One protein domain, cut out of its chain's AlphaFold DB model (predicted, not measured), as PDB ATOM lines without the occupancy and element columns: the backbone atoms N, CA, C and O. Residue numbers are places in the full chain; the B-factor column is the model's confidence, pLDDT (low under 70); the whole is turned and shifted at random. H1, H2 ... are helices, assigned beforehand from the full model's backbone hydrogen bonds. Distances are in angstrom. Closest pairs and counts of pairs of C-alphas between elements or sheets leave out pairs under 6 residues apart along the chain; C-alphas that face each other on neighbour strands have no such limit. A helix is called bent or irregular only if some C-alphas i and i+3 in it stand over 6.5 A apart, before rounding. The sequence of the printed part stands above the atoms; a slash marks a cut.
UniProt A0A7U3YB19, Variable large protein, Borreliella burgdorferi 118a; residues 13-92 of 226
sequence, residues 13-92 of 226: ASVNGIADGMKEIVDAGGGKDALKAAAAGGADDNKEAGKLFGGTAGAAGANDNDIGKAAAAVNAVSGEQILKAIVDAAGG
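This is residues 13 to 92 of the 226 residues of the protein "Variable large protein" of Borreliella burgdorferi 118a (UniProt A0A7U3YB19). Two pairs of helices make two lobes of a loose, open arch: H1 with H4 packed steeply on it in one lobe, H2 and H3 crossing as an X in the other. The lobes are joined by a long link, residues 29 to 43, and by the tight turn from H3 to H4. The printed part has 80 residues with four named helices, H1 to H4 in that order, and no named strand; the class is all helix. It is loose, with a radius of gyration of the C-alphas of 15.1 A, and only just flat, spanning 45 by 30 by 16 A.

Find C-alpha 13 at (36.464, 21.744, -12.613); from there H1 runs through residues 13 to 28, 22.1 A. Next look for H2, residues 44 to 53, 17.0 A, from C-alpha 44 at (13.727, 20.786, 5.518). H2 is irregular: C-alphas 45 and 48 are 7.8 A apart. H3 holds residues 64 to 75, 16.6 A. H4 holds residues 79 to 90, 16.4 A, and ends at C-alpha 90 at (24.565, 23.627, -14.117).

H1 touches H4 at a steep tilt of 66 degrees, opposite ways; look at their closest C-alphas, Lys 23 and Val 87, 4.9 A apart. H2 touches H3 at a steep tilt of 65 degrees, opposite ways, closest at the C-alphas of Ala 49 and Ala 70, 4.7 A. H3 and H4 are only just apart, closest 8.4 A. In H1, H3 and H4 every O i to N i+4 pair is within hydrogen-bond range; in H2 0 of 6 are, beside 6 of 7 O i to N i+3 pairs.

The C-alphas farthest apart, Gly 30 and Gly 58, are 47.0 A apart. The printed part has no cut. The model's mean pLDDT of the printed part is 76.5; look for values under 70 at residues 29 to 44, 55 to 60 and 91 to 92.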
ATOM      1  N   ALA A  13      36.540  21.968 -11.168       74.38
ATOM      2  CA  ALA A  13      36.464  21.744 -12.613       74.38
ATOM      3  C   ALA A  13      35.804  20.398 -12.945       74.38
ATOM      4  O   ALA A  13      35.010  20.312 -13.876       74.38
ATOM      5  N   SER A  14      36.093  19.365 -12.151       84.69
ATOM      6  CA  SER A  14      35.480  18.042 -12.299       84.69
ATOM      7  C   SER A  14      33.984  18.069 -11.981       84.69
ATOM      8  O   SER A  14      33.173  17.607 -12.779       84.69
ATOM      9  N   VAL A  15      33.599  18.660 -10.844       86.12
ATOM     10  CA  VAL A  15      32.189  18.744 -10.421       86.12
ATOM     11  C   VAL A  15      31.364  19.554 -11.421       86.12
ATOM     12  O   VAL A  15      30.293  19.104 -11.826       86.12
ATOM     13  N   ASN A  16      31.884  20.697 -11.874       81.69
ATOM     14  CA  ASN A  16      31.216  21.521 -12.879       81.69
ATOM     15  C   ASN A  16      31.110  20.787 -14.221       81.69
ATOM     16  O   ASN A  16      30.025  20.719 -14.782       81.69
ATOM     17  N   GLY A  17      32.191  20.148 -14.689       80.50
ATOM     18  CA  GLY A  17      32.183  19.407 -15.954       80.50
ATOM     19  C   GLY A  17      31.185  18.243 -15.982       80.50
ATOM     20  O   GLY A  17      30.565  17.991 -17.012       80.50
ATOM     21  N   ILE A  18      30.975  17.558 -14.851       88.00
ATOM     22  CA  ILE A  18      29.938  16.519 -14.731       88.00
ATOM     23  C   ILE A  18      28.540  17.136 -14.845       88.00
ATOM     24  O   ILE A  18      27.704  16.628 -15.593       88.00
ATOM     25  N   ALA A  19      28.283  18.227 -14.121       84.69
ATOM     26  CA  ALA A  19      26.982  18.888 -14.122       84.69
ATOM     27  C   ALA A  19      26.635  19.460 -15.512       84.69
ATOM     28  O   ALA A  19      25.524  19.252 -16.008       84.69
ATOM     29  N   ASP A  20      27.606  20.096 -16.170       82.81
ATOM     30  CA  ASP A  20      27.477  20.636 -17.525       82.81
ATOM     31  C   ASP A  20      27.236  19.522 -18.552       82.81
ATOM     32  O   ASP A  20      26.305  19.611 -19.352       82.81
ATOM     33  N   GLY A  21      27.991  18.419 -18.476       81.81
ATOM     34  CA  GLY A  21      27.790  17.266 -19.355       81.81
ATOM     35  C   GLY A  21      26.399  16.635 -19.202       81.81
ATOM     36  O   GLY A  21      25.755  16.297 -20.194       81.81
ATOM     37  N   MET A  22      25.881  16.523 -17.974       85.56
ATOM     38  CA  MET A  22      24.512  16.044 -17.735       85.56
ATOM     39  C   MET A  22      23.463  16.984 -18.339       85.56
ATOM     40  O   MET A  22      22.481  16.518 -18.919       85.56
ATOM     41  N   LYS A  23      23.680  18.300 -18.247       82.38
ATOM     42  CA  LYS A  23      22.826  19.300 -18.890       82.38
ATOM     43  C   LYS A  23      22.843  19.171 -20.410       82.38
ATOM     44  O   LYS A  23      21.771  19.174 -21.007       82.38
ATOM     45  N   GLU A  24      24.009  19.031 -21.035       80.31
ATOM     46  CA  GLU A  24      24.112  18.856 -22.490       80.31
ATOM     47  C   GLU A  24      23.343  17.623 -22.977       80.31
ATOM     48  O   GLU A  24      22.616  17.697 -23.967       80.31
ATOM     49  N   ILE A  25      23.439  16.507 -22.248       81.94
ATOM     50  CA  ILE A  25      22.701  15.274 -22.562       81.94
ATOM     51  C   ILE A  25      21.186  15.501 -22.467       81.94
ATOM     52  O   ILE A  25      20.438  15.076 -23.349       81.94
ATOM     53  N   VAL A  26      20.724  16.182 -21.416       79.88
ATOM     54  CA  VAL A  26      19.300  16.491 -21.223       79.88
ATOM     55  C   VAL A  26      18.781  17.451 -22.295       79.88
ATOM     56  O   VAL A  26      17.707  17.225 -22.855       79.88
ATOM     57  N   ASP A  27      19.548  18.487 -22.629       75.44
ATOM     58  CA  ASP A  27      19.197  19.451 -23.672       75.44
ATOM     59  C   ASP A  27      19.125  18.785 -25.053       75.44
ATOM     60  O   ASP A  27      18.161  19.004 -25.789       75.44
ATOM     61  N   ALA A  28      20.065  17.890 -25.370       74.56
ATOM     62  CA  ALA A  28      20.041  17.100 -26.601       74.56
ATOM     63  C   ALA A  28      18.843  16.131 -26.678       74.56
ATOM     64  O   ALA A  28      18.370  15.818 -27.770       74.56
ATOM     65  N   GLY A  29      18.336  15.670 -25.529       69.31
ATOM     66  CA  GLY A  29      17.209  14.739 -25.420       69.31
ATOM     67  C   GLY A  29      15.811  15.375 -25.414       69.31
ATOM     68  O   GLY A  29      14.830  14.643 -25.299       69.31
ATOM     69  N   GLY A  30      15.692  16.703 -25.526       63.88
ATOM     70  CA  GLY A  30      14.405  17.417 -25.481       63.88
ATOM     71  C   GLY A  30      14.289  18.492 -24.393       63.88
ATOM     72  O   GLY A  30      13.205  19.037 -24.191       63.88
ATOM     73  N   GLY A  31      15.385  18.823 -23.702       63.47
ATOM     74  CA  GLY A  31      15.463  19.959 -22.781       63.47
ATOM     75  C   GLY A  31      14.724  19.763 -21.461       63.47
ATOM     76  O   GLY A  31      14.379  18.656 -21.053       63.47
ATOM     77  N   LYS A  32      14.459  20.878 -20.767       59.12
ATOM     78  CA  LYS A  32      13.763  20.888 -19.465       59.12
ATOM     79  C   LYS A  32      12.365  20.262 -19.518       59.12
ATOM     80  O   LYS A  32      11.881  19.785 -18.497       59.12
ATOM     81  N   ASP A  33      11.752  20.222 -20.698       58.81
ATOM     82  CA  ASP A  33      10.449  19.595 -20.927       58.81
ATOM     83  C   ASP A  33      10.511  18.059 -20.891       58.81
ATOM     84  O   ASP A  33       9.496  17.416 -20.607       58.81
ATOM     85  N   ALA A  34      11.695  17.469 -21.113       59.12
ATOM     86  CA  ALA A  34      11.943  16.038 -20.930       59.12
ATOM     87  C   ALA A  34      12.013  15.651 -19.439       59.12
ATOM     88  O   ALA A  34      11.628  14.541 -19.072       59.12
ATOM     89  N   LEU A  35      12.419  16.577 -18.559       65.62
ATOM     90  CA  LEU A  35      12.381  16.405 -17.103       65.62
ATOM     91  C   LEU A  35      11.096  16.999 -16.516       65.62
ATOM     92  O   LEU A  35      11.109  17.971 -15.756       65.62
ATOM     93  N   LYS A  36       9.955  16.368 -16.816       63.38
ATOM     94  CA  LYS A  36       8.683  16.611 -16.110       63.38
ATOM     95  C   LYS A  36       8.697  15.978 -14.718       63.38
ATOM     96  O   LYS A  36       7.931  15.072 -14.407       63.38
ATOM     97  N   ALA A  37       9.586  16.472 -13.873       61.66
ATOM     98  CA  ALA A  37       9.677  16.097 -12.476       61.66
ATOM     99  C   ALA A  37       8.819  17.086 -11.653       61.66
ATOM    100  O   ALA A  37       9.014  18.300 -11.740       61.66
ATOM    101  N   ALA A  38       7.832  16.599 -10.886       60.38
ATOM    102  CA  ALA A  38       7.053  17.434  -9.954       60.38
ATOM    103  C   ALA A  38       7.989  18.094  -8.929       60.38
ATOM    104  O   ALA A  38       8.934  17.445  -8.529       60.38
ATOM    105  N   ALA A  39       7.780  19.334  -8.476       60.81
ATOM    106  CA  ALA A  39       8.719  19.954  -7.529       60.81
ATOM    107  C   ALA A  39       9.023  19.025  -6.334       60.81
ATOM    108  O   ALA A  39       8.095  18.478  -5.732       60.81
ATOM    109  N   ALA A  40      10.309  18.828  -6.022       60.91
ATOM    110  CA  ALA A  40      10.716  18.043  -4.864       60.91
ATOM    111  C   ALA A  40      10.003  18.585  -3.615       60.91
ATOM    112  O   ALA A  40       9.998  19.795  -3.372       60.91
ATOM    113  N   GLY A  41       9.368  17.697  -2.847       56.91
ATOM    114  CA  GLY A  41       8.758  18.074  -1.578       56.91
ATOM    115  C   GLY A  41       9.842  18.628  -0.659       56.91
ATOM    116  O   GLY A  41      10.809  17.928  -0.363       56.91
ATOM    117  N   GLY A  42       9.707  19.892  -0.252       54.81
ATOM    118  CA  GLY A  42      10.639  20.562   0.651       54.81
ATOM    119  C   GLY A  42      10.573  19.959   2.049       54.81
ATOM    120  O   GLY A  42       9.884  20.480   2.918       54.81
ATOM    121  N   ALA A  43      11.251  18.837   2.264       55.50
ATOM    122  CA  ALA A  43      11.485  18.308   3.596       55.50
ATOM    123  C   ALA A  43      12.773  18.940   4.143       55.50
ATOM    124  O   ALA A  43      13.866  18.394   3.980       55.50
ATOM    125  N   ASP A  44      12.637  20.097   4.798       65.19
ATOM    126  CA  ASP A  44      13.727  20.786   5.518       65.19
ATOM    127  C   ASP A  44      14.360  19.915   6.623       65.19
ATOM    128  O   ASP A  44      15.448  20.214   7.123       65.19
ATOM    129  N   ASP A  45      13.716  18.798   6.967       80.50
ATOM    130  CA  ASP A  45      14.140  17.836   7.981       80.50
ATOM    131  C   ASP A  45      15.493  17.173   7.691       80.50
ATOM    132  O   ASP A  45      16.055  16.563   8.599       80.50
ATOM    133  N   ASN A  46      16.017  17.250   6.461       84.75
ATOM    134  CA  ASN A  46      17.269  16.590   6.065       84.75
ATOM    135  C   ASN A  46      18.463  17.537   5.876       84.75
ATOM    136  O   ASN A  46      19.525  17.100   5.427       84.75
ATOM    137  N   LYS A  47      18.338  18.821   6.234       83.44
ATOM    138  CA  LYS A  47      19.405  19.825   6.056       83.44
ATOM    139  C   LYS A  47      20.720  19.478   6.764       83.44
ATOM    140  O   LYS A  47      21.791  19.866   6.302       83.44
ATOM    141  N   GLU A  48      20.668  18.715   7.857       84.44
ATOM    142  CA  GLU A  48      21.854  18.272   8.599       84.44
ATOM    143  C   GLU A  48      22.766  17.329   7.792       84.44
ATOM    144  O   GLU A  48      23.950  17.230   8.115       84.44
ATOM    145  N   ALA A  49      22.281  16.736   6.691       85.00
ATOM    146  CA  ALA A  49      23.113  16.003   5.730       85.00
ATOM    147  C   ALA A  49      24.274  16.856   5.177       85.00
ATOM    148  O   ALA A  49      25.322  16.326   4.811       85.00
ATOM    149  N   GLY A  50      24.123  18.189   5.179       83.81
ATOM    150  CA  GLY A  50      25.159  19.152   4.800       83.81
ATOM    151  C   GLY A  50      26.488  18.970   5.545       83.81
ATOM    152  O   GLY A  50      27.550  19.263   4.996       83.81
ATOM    153  N   LYS A  51      26.459  18.432   6.773       85.62
ATOM    154  CA  LYS A  51      27.668  18.204   7.580       85.62
ATOM    155  C   LYS A  51      28.609  17.155   6.989       85.62
ATOM    156  O   LYS A  51      29.782  17.159   7.336       85.62
ATOM    157  N   LEU A  52      28.129  16.297   6.085       84.69
ATOM    158  CA  LEU A  52      28.971  15.339   5.354       84.69
ATOM    159  C   LEU A  52      29.907  16.024   4.352       84.69
ATOM    160  O   LEU A  52      30.945  15.471   4.003       84.69
ATOM    161  N   PHE A  53      29.543  17.224   3.894       83.88
ATOM    162  CA  PHE A  53      30.308  17.999   2.916       83.88
ATOM    163  C   PHE A  53      31.257  19.011   3.576       83.88
ATOM    164  O   PHE A  53      32.009  19.694   2.882       83.88
ATOM    165  N   GLY A  54      31.217  19.128   4.907       73.06
ATOM    166  CA  GLY A  54      32.045  20.037   5.692       73.06
ATOM    167  C   GLY A  54      32.996  19.293   6.628       73.06
ATOM    168  O   GLY A  54      32.707  18.202   7.105       73.06
ATOM    169  N   GLY A  55      34.137  19.913   6.922       66.12
ATOM    170  CA  GLY A  55      35.067  19.419   7.933       66.12
ATOM    171  C   GLY A  55      36.466  19.981   7.743       66.12
ATOM    172  O   GLY A  55      37.177  19.605   6.818       66.12
ATOM    173  N   THR A  56      36.891  20.870   8.633       54.75
ATOM    174  CA  THR A  56      38.318  21.109   8.858       54.75
ATOM    175  C   THR A  56      38.881  19.970   9.700       54.75
ATOM    176  O   THR A  56      38.182  19.388  10.532       54.75
ATOM    177  N   ALA A  57      40.159  19.640   9.506       53.94
ATOM    178  CA  ALA A  57      40.836  18.669  10.358       53.94
ATOM    179  C   ALA A  57      40.703  19.089  11.837       53.94
ATOM    180  O   ALA A  57      41.224  20.128  12.231       53.94
ATOM    181  N   GLY A  58      39.990  18.290  12.641       52.75
ATOM    182  CA  GLY A  58      39.791  18.533  14.077       52.75
ATOM    183  C   GLY A  58      38.442  19.142  14.491       52.75
ATOM    184  O   GLY A  58      38.223  19.311  15.687       52.75
ATOM    185  N   ALA A  59      37.525  19.438  13.563       61.84
ATOM    186  CA  ALA A  59      36.136  19.756  13.912       61.84
ATOM    187  C   ALA A  59      35.331  18.480  14.226       61.84
ATOM    188  O   ALA A  59      35.666  17.396  13.743       61.84
ATOM    189  N   ALA A  60      34.251  18.602  15.011       65.38
ATOM    190  CA  ALA A  60      33.288  17.515  15.180       65.38
ATOM    191  C   ALA A  60      32.679  17.178  13.808       65.38
ATOM    192  O   ALA A  60      31.944  17.985  13.238       65.38
ATOM    193  N   GLY A  61      33.062  16.024  13.257       70.12
ATOM    194  CA  GLY A  61      32.582  15.550  11.964       70.12
ATOM    195  C   GLY A  61      31.105  15.163  11.999       70.12
ATOM    196  O   GLY A  61      30.478  15.124  13.060       70.12
ATOM    197  N   ALA A  62      30.559  14.862  10.822       79.94
ATOM    198  CA  ALA A  62      29.240  14.256  10.706       79.94
ATOM    199  C   ALA A  62      29.136  12.984  11.566       79.94
ATOM    200  O   ALA A  62      30.096  12.218  11.680       79.94
ATOM    201  N   ASN A  63      27.970  12.767  12.165       84.56
ATOM    202  CA  ASN A  63      27.656  11.563  12.931       84.56
ATOM    203  C   ASN A  63      26.646  10.672  12.187       84.56
ATOM    204  O   ASN A  63      26.136  11.033  11.125       84.56
ATOM    205  N   ASP A  64      26.328   9.515  12.769       87.88
ATOM    206  CA  ASP A  64      25.410   8.534  12.177       87.88
ATOM    207  C   ASP A  64      24.021   9.113  11.861       87.88
ATOM    208  O   ASP A  64      23.402   8.731  10.865       87.88
ATOM    209  N   ASN A  65      23.540  10.086  12.646       88.06
ATOM    210  CA  ASN A  65      22.269  10.750  12.355       88.06
ATOM    211  C   ASN A  65      22.364  11.592  11.078       88.06
ATOM    212  O   ASN A  65      21.435  11.572  10.275       88.06
ATOM    213  N   ASP A  66      23.477  12.299  10.857       88.19
ATOM    214  CA  ASP A  66      23.685  13.107   9.649       88.19
ATOM    215  C   ASP A  66      23.768  12.212   8.389       88.19
ATOM    216  O   ASP A  66      23.212  12.555   7.342       88.19
ATOM    217  N   ILE A  67      24.372  11.018   8.505       87.44
ATOM    218  CA  ILE A  67      24.374   9.986   7.447       87.44
ATOM    219  C   ILE A  67      22.945   9.502   7.163       87.44
ATOM    220  O   ILE A  67      22.530   9.422   6.003       87.44
ATOM    221  N   GLY A  68      22.163   9.231   8.212       89.56
ATOM    222  CA  GLY A  68      20.756   8.847   8.088       89.56
ATOM    223  C   GLY A  68      19.907   9.907   7.375       89.56
ATOM    224  O   GLY A  68      19.082   9.566   6.529       89.56
ATOM    225  N   LYS A  69      20.152  11.197   7.645       89.00
ATOM    226  CA  LYS A  69      19.487  12.316   6.954       89.00
ATOM    227  C   LYS A  69      19.843  12.382   5.468       89.00
ATOM    228  O   LYS A  69      18.962  12.636   4.650       89.00
ATOM    229  N   ALA A  70      21.094  12.107   5.099       88.06
ATOM    230  CA  ALA A  70      21.497  12.054   3.694       88.06
ATOM    231  C   ALA A  70      20.802  10.913   2.939       88.06
ATOM    232  O   ALA A  70      20.271  11.120   1.849       88.06
ATOM    233  N   ALA A  71      20.733   9.725   3.547       88.81
ATOM    234  CA  ALA A  71      20.006   8.594   2.976       88.81
ATOM    235  C   ALA A  71      18.504   8.895   2.827       88.81
ATOM    236  O   ALA A  71      17.909   8.597   1.791       88.81
ATOM    237  N   ALA A  72      17.895   9.527   3.834       88.69
ATOM    238  CA  ALA A  72      16.498   9.946   3.779       88.69
ATOM    239  C   ALA A  72      16.244  10.973   2.664       88.69
ATOM    240  O   ALA A  72      15.244  10.859   1.959       88.69
ATOM    241  N   ALA A  73      17.155  11.930   2.459       87.31
ATOM    242  CA  ALA A  73      17.044  12.921   1.391       87.31
ATOM    243  C   ALA A  73      17.052  12.276   0.002       87.31
ATOM    244  O   ALA A  73      16.196  12.600  -0.816       87.31
ATOM    245  N   VAL A  74      17.974  11.338  -0.248       88.56
ATOM    246  CA  VAL A  74      18.076  10.640  -1.542       88.56
ATOM    247  C   VAL A  74      16.866   9.737  -1.786       88.56
ATOM    248  O   VAL A  74      16.340   9.716  -2.891       88.56
ATOM    249  N   ASN A  75      16.376   9.037  -0.760       88.19
ATOM    250  CA  ASN A  75      15.203   8.167  -0.887       88.19
ATOM    251  C   ASN A  75      13.877   8.934  -1.041       88.19
ATOM    252  O   ASN A  75      12.891   8.360  -1.499       88.19
ATOM    253  N   ALA A  76      13.829  10.210  -0.649       86.75
ATOM    254  CA  ALA A  76      12.635  11.049  -0.759       86.75
ATOM    255  C   ALA A  76      12.445  11.678  -2.152       86.75
ATOM    256  O   ALA A  76      11.399  12.273  -2.416       86.75
ATOM    257  N   VAL A  77      13.438  11.576  -3.038       84.75
ATOM    258  CA  VAL A  77      13.425  12.191  -4.373       84.75
ATOM    259  C   VAL A  77      13.542  11.122  -5.461       84.75
ATOM    260  O   VAL A  77      14.132  10.066  -5.252       84.75
ATOM    261  N   SER A  78      12.977  11.380  -6.645       86.12
ATOM    262  CA  SER A  78      13.160  10.491  -7.802       86.12
ATOM    263  C   SER A  78      14.454  10.814  -8.560       86.12
ATOM    264  O   SER A  78      15.027  11.896  -8.402       86.12
ATOM    265  N   GLY A  79      14.893   9.903  -9.432       83.69
ATOM    266  CA  GLY A  79      16.050  10.134 -10.304       83.69
ATOM    267  C   GLY A  79      15.881  11.366 -11.201       83.69
ATOM    268  O   GLY A  79      16.818  12.142 -11.370       83.69
ATOM    269  N   GLU A  80      14.667  11.610 -11.697       83.81
ATOM    270  CA  GLU A  80      14.329  12.795 -12.490       83.81
ATOM    271  C   GLU A  80      14.437  14.085 -11.668       83.81
ATOM    272  O   GLU A  80      14.868  15.101 -12.205       83.81
ATOM    273  N   GLN A  81      14.097  14.063 -10.372       83.81
ATOM    274  CA  GLN A  81      14.281  15.225  -9.487       83.81
ATOM    275  C   GLN A  81      15.753  15.552  -9.281       83.81
ATOM    276  O   GLN A  81      16.140  16.717  -9.347       83.81
ATOM    277  N   ILE A  82      16.569  14.522  -9.038       86.75
ATOM    278  CA  ILE A  82      18.015  14.674  -8.858       86.75
ATOM    279  C   ILE A  82      18.617  15.250 -10.137       86.75
ATOM    280  O   ILE A  82      19.319  16.258 -10.090       86.75
ATOM    281  N   LEU A  83      18.288  14.658 -11.288       84.44
ATOM    282  CA  LEU A  83      18.781  15.128 -12.575       84.44
ATOM    283  C   LEU A  83      18.320  16.563 -12.851       84.44
ATOM    284  O   LEU A  83      19.119  17.384 -13.290       84.44
ATOM    285  N   LYS A  84      17.071  16.908 -12.515       79.19
ATOM    286  CA  LYS A  84      16.543  18.266 -12.681       79.19
ATOM    287  C   LYS A  84      17.302  19.269 -11.822       79.19
ATOM    288  O   LYS A  84      17.659  20.332 -12.316       79.19
ATOM    289  N   ALA A  85      17.563  18.930 -10.562       81.19
ATOM    290  CA  ALA A  85      18.321  19.778  -9.650       81.19
ATOM    291  C   ALA A  85      19.761  19.993 -10.139       81.19
ATOM    292  O   ALA A  85      20.243  21.123 -10.117       81.19
ATOM    293  N   ILE A  86      20.422  18.945 -10.649       85.56
ATOM    294  CA  ILE A  86      21.769  19.046 -11.232       85.56
ATOM    295  C   ILE A  86      21.759  19.948 -12.470       85.56
ATOM    296  O   ILE A  86      22.576  20.858 -12.571       85.56
ATOM    297  N   VAL A  87      20.819  19.733 -13.396       80.50
ATOM    298  CA  VAL A  87      20.700  20.529 -14.627       80.50
ATOM    299  C   VAL A  87      20.360  21.988 -14.324       80.50
ATOM    300  O   VAL A  87      20.884  22.890 -14.976       80.50
ATOM    301  N   ASP A  88      19.505  22.248 -13.334       77.44
ATOM    302  CA  ASP A  88      19.186  23.610 -12.906       77.44
ATOM    303  C   ASP A  88      20.389  24.296 -12.230       77.44
ATOM    304  O   ASP A  88      20.605  25.488 -12.469       77.44
ATOM    305  N   ALA A  89      21.208  23.553 -11.473       77.06
ATOM    306  CA  ALA A  89      22.456  24.052 -10.890       77.06
ATOM    307  C   ALA A  89      23.532  24.336 -11.961       77.06
ATOM    308  O   ALA A  89      24.161  25.395 -11.930       77.06
ATOM    309  N   ALA A  90      23.685  23.447 -12.952       75.06
ATOM    310  CA  ALA A  90      24.565  23.627 -14.117       75.06
ATOM    311  C   ALA A  90      24.113  24.791 -15.014       75.06
ATOM    312  O   ALA A  90      24.916  25.552 -15.545       75.06
ATOM    313  N   GLY A  91      22.794  24.987 -15.138       65.12
ATOM    314  CA  GLY A  91      22.160  26.066 -15.902       65.12
ATOM    315  C   GLY A  91      22.401  27.475 -15.351       65.12
ATOM    316  O   GLY A  91      21.861  28.441 -15.891       65.12
ATOM    317  N   GLY A  92      23.202  27.606 -14.295       54.25
ATOM    318  CA  GLY A  92      23.856  28.853 -13.945       54.25
ATOM    319  C   GLY A  92      22.975  29.882 -13.260       54.25
ATOM    320  O   GLY A  92      23.398  31.022 -13.105       54.25
TER     321      GLY A  92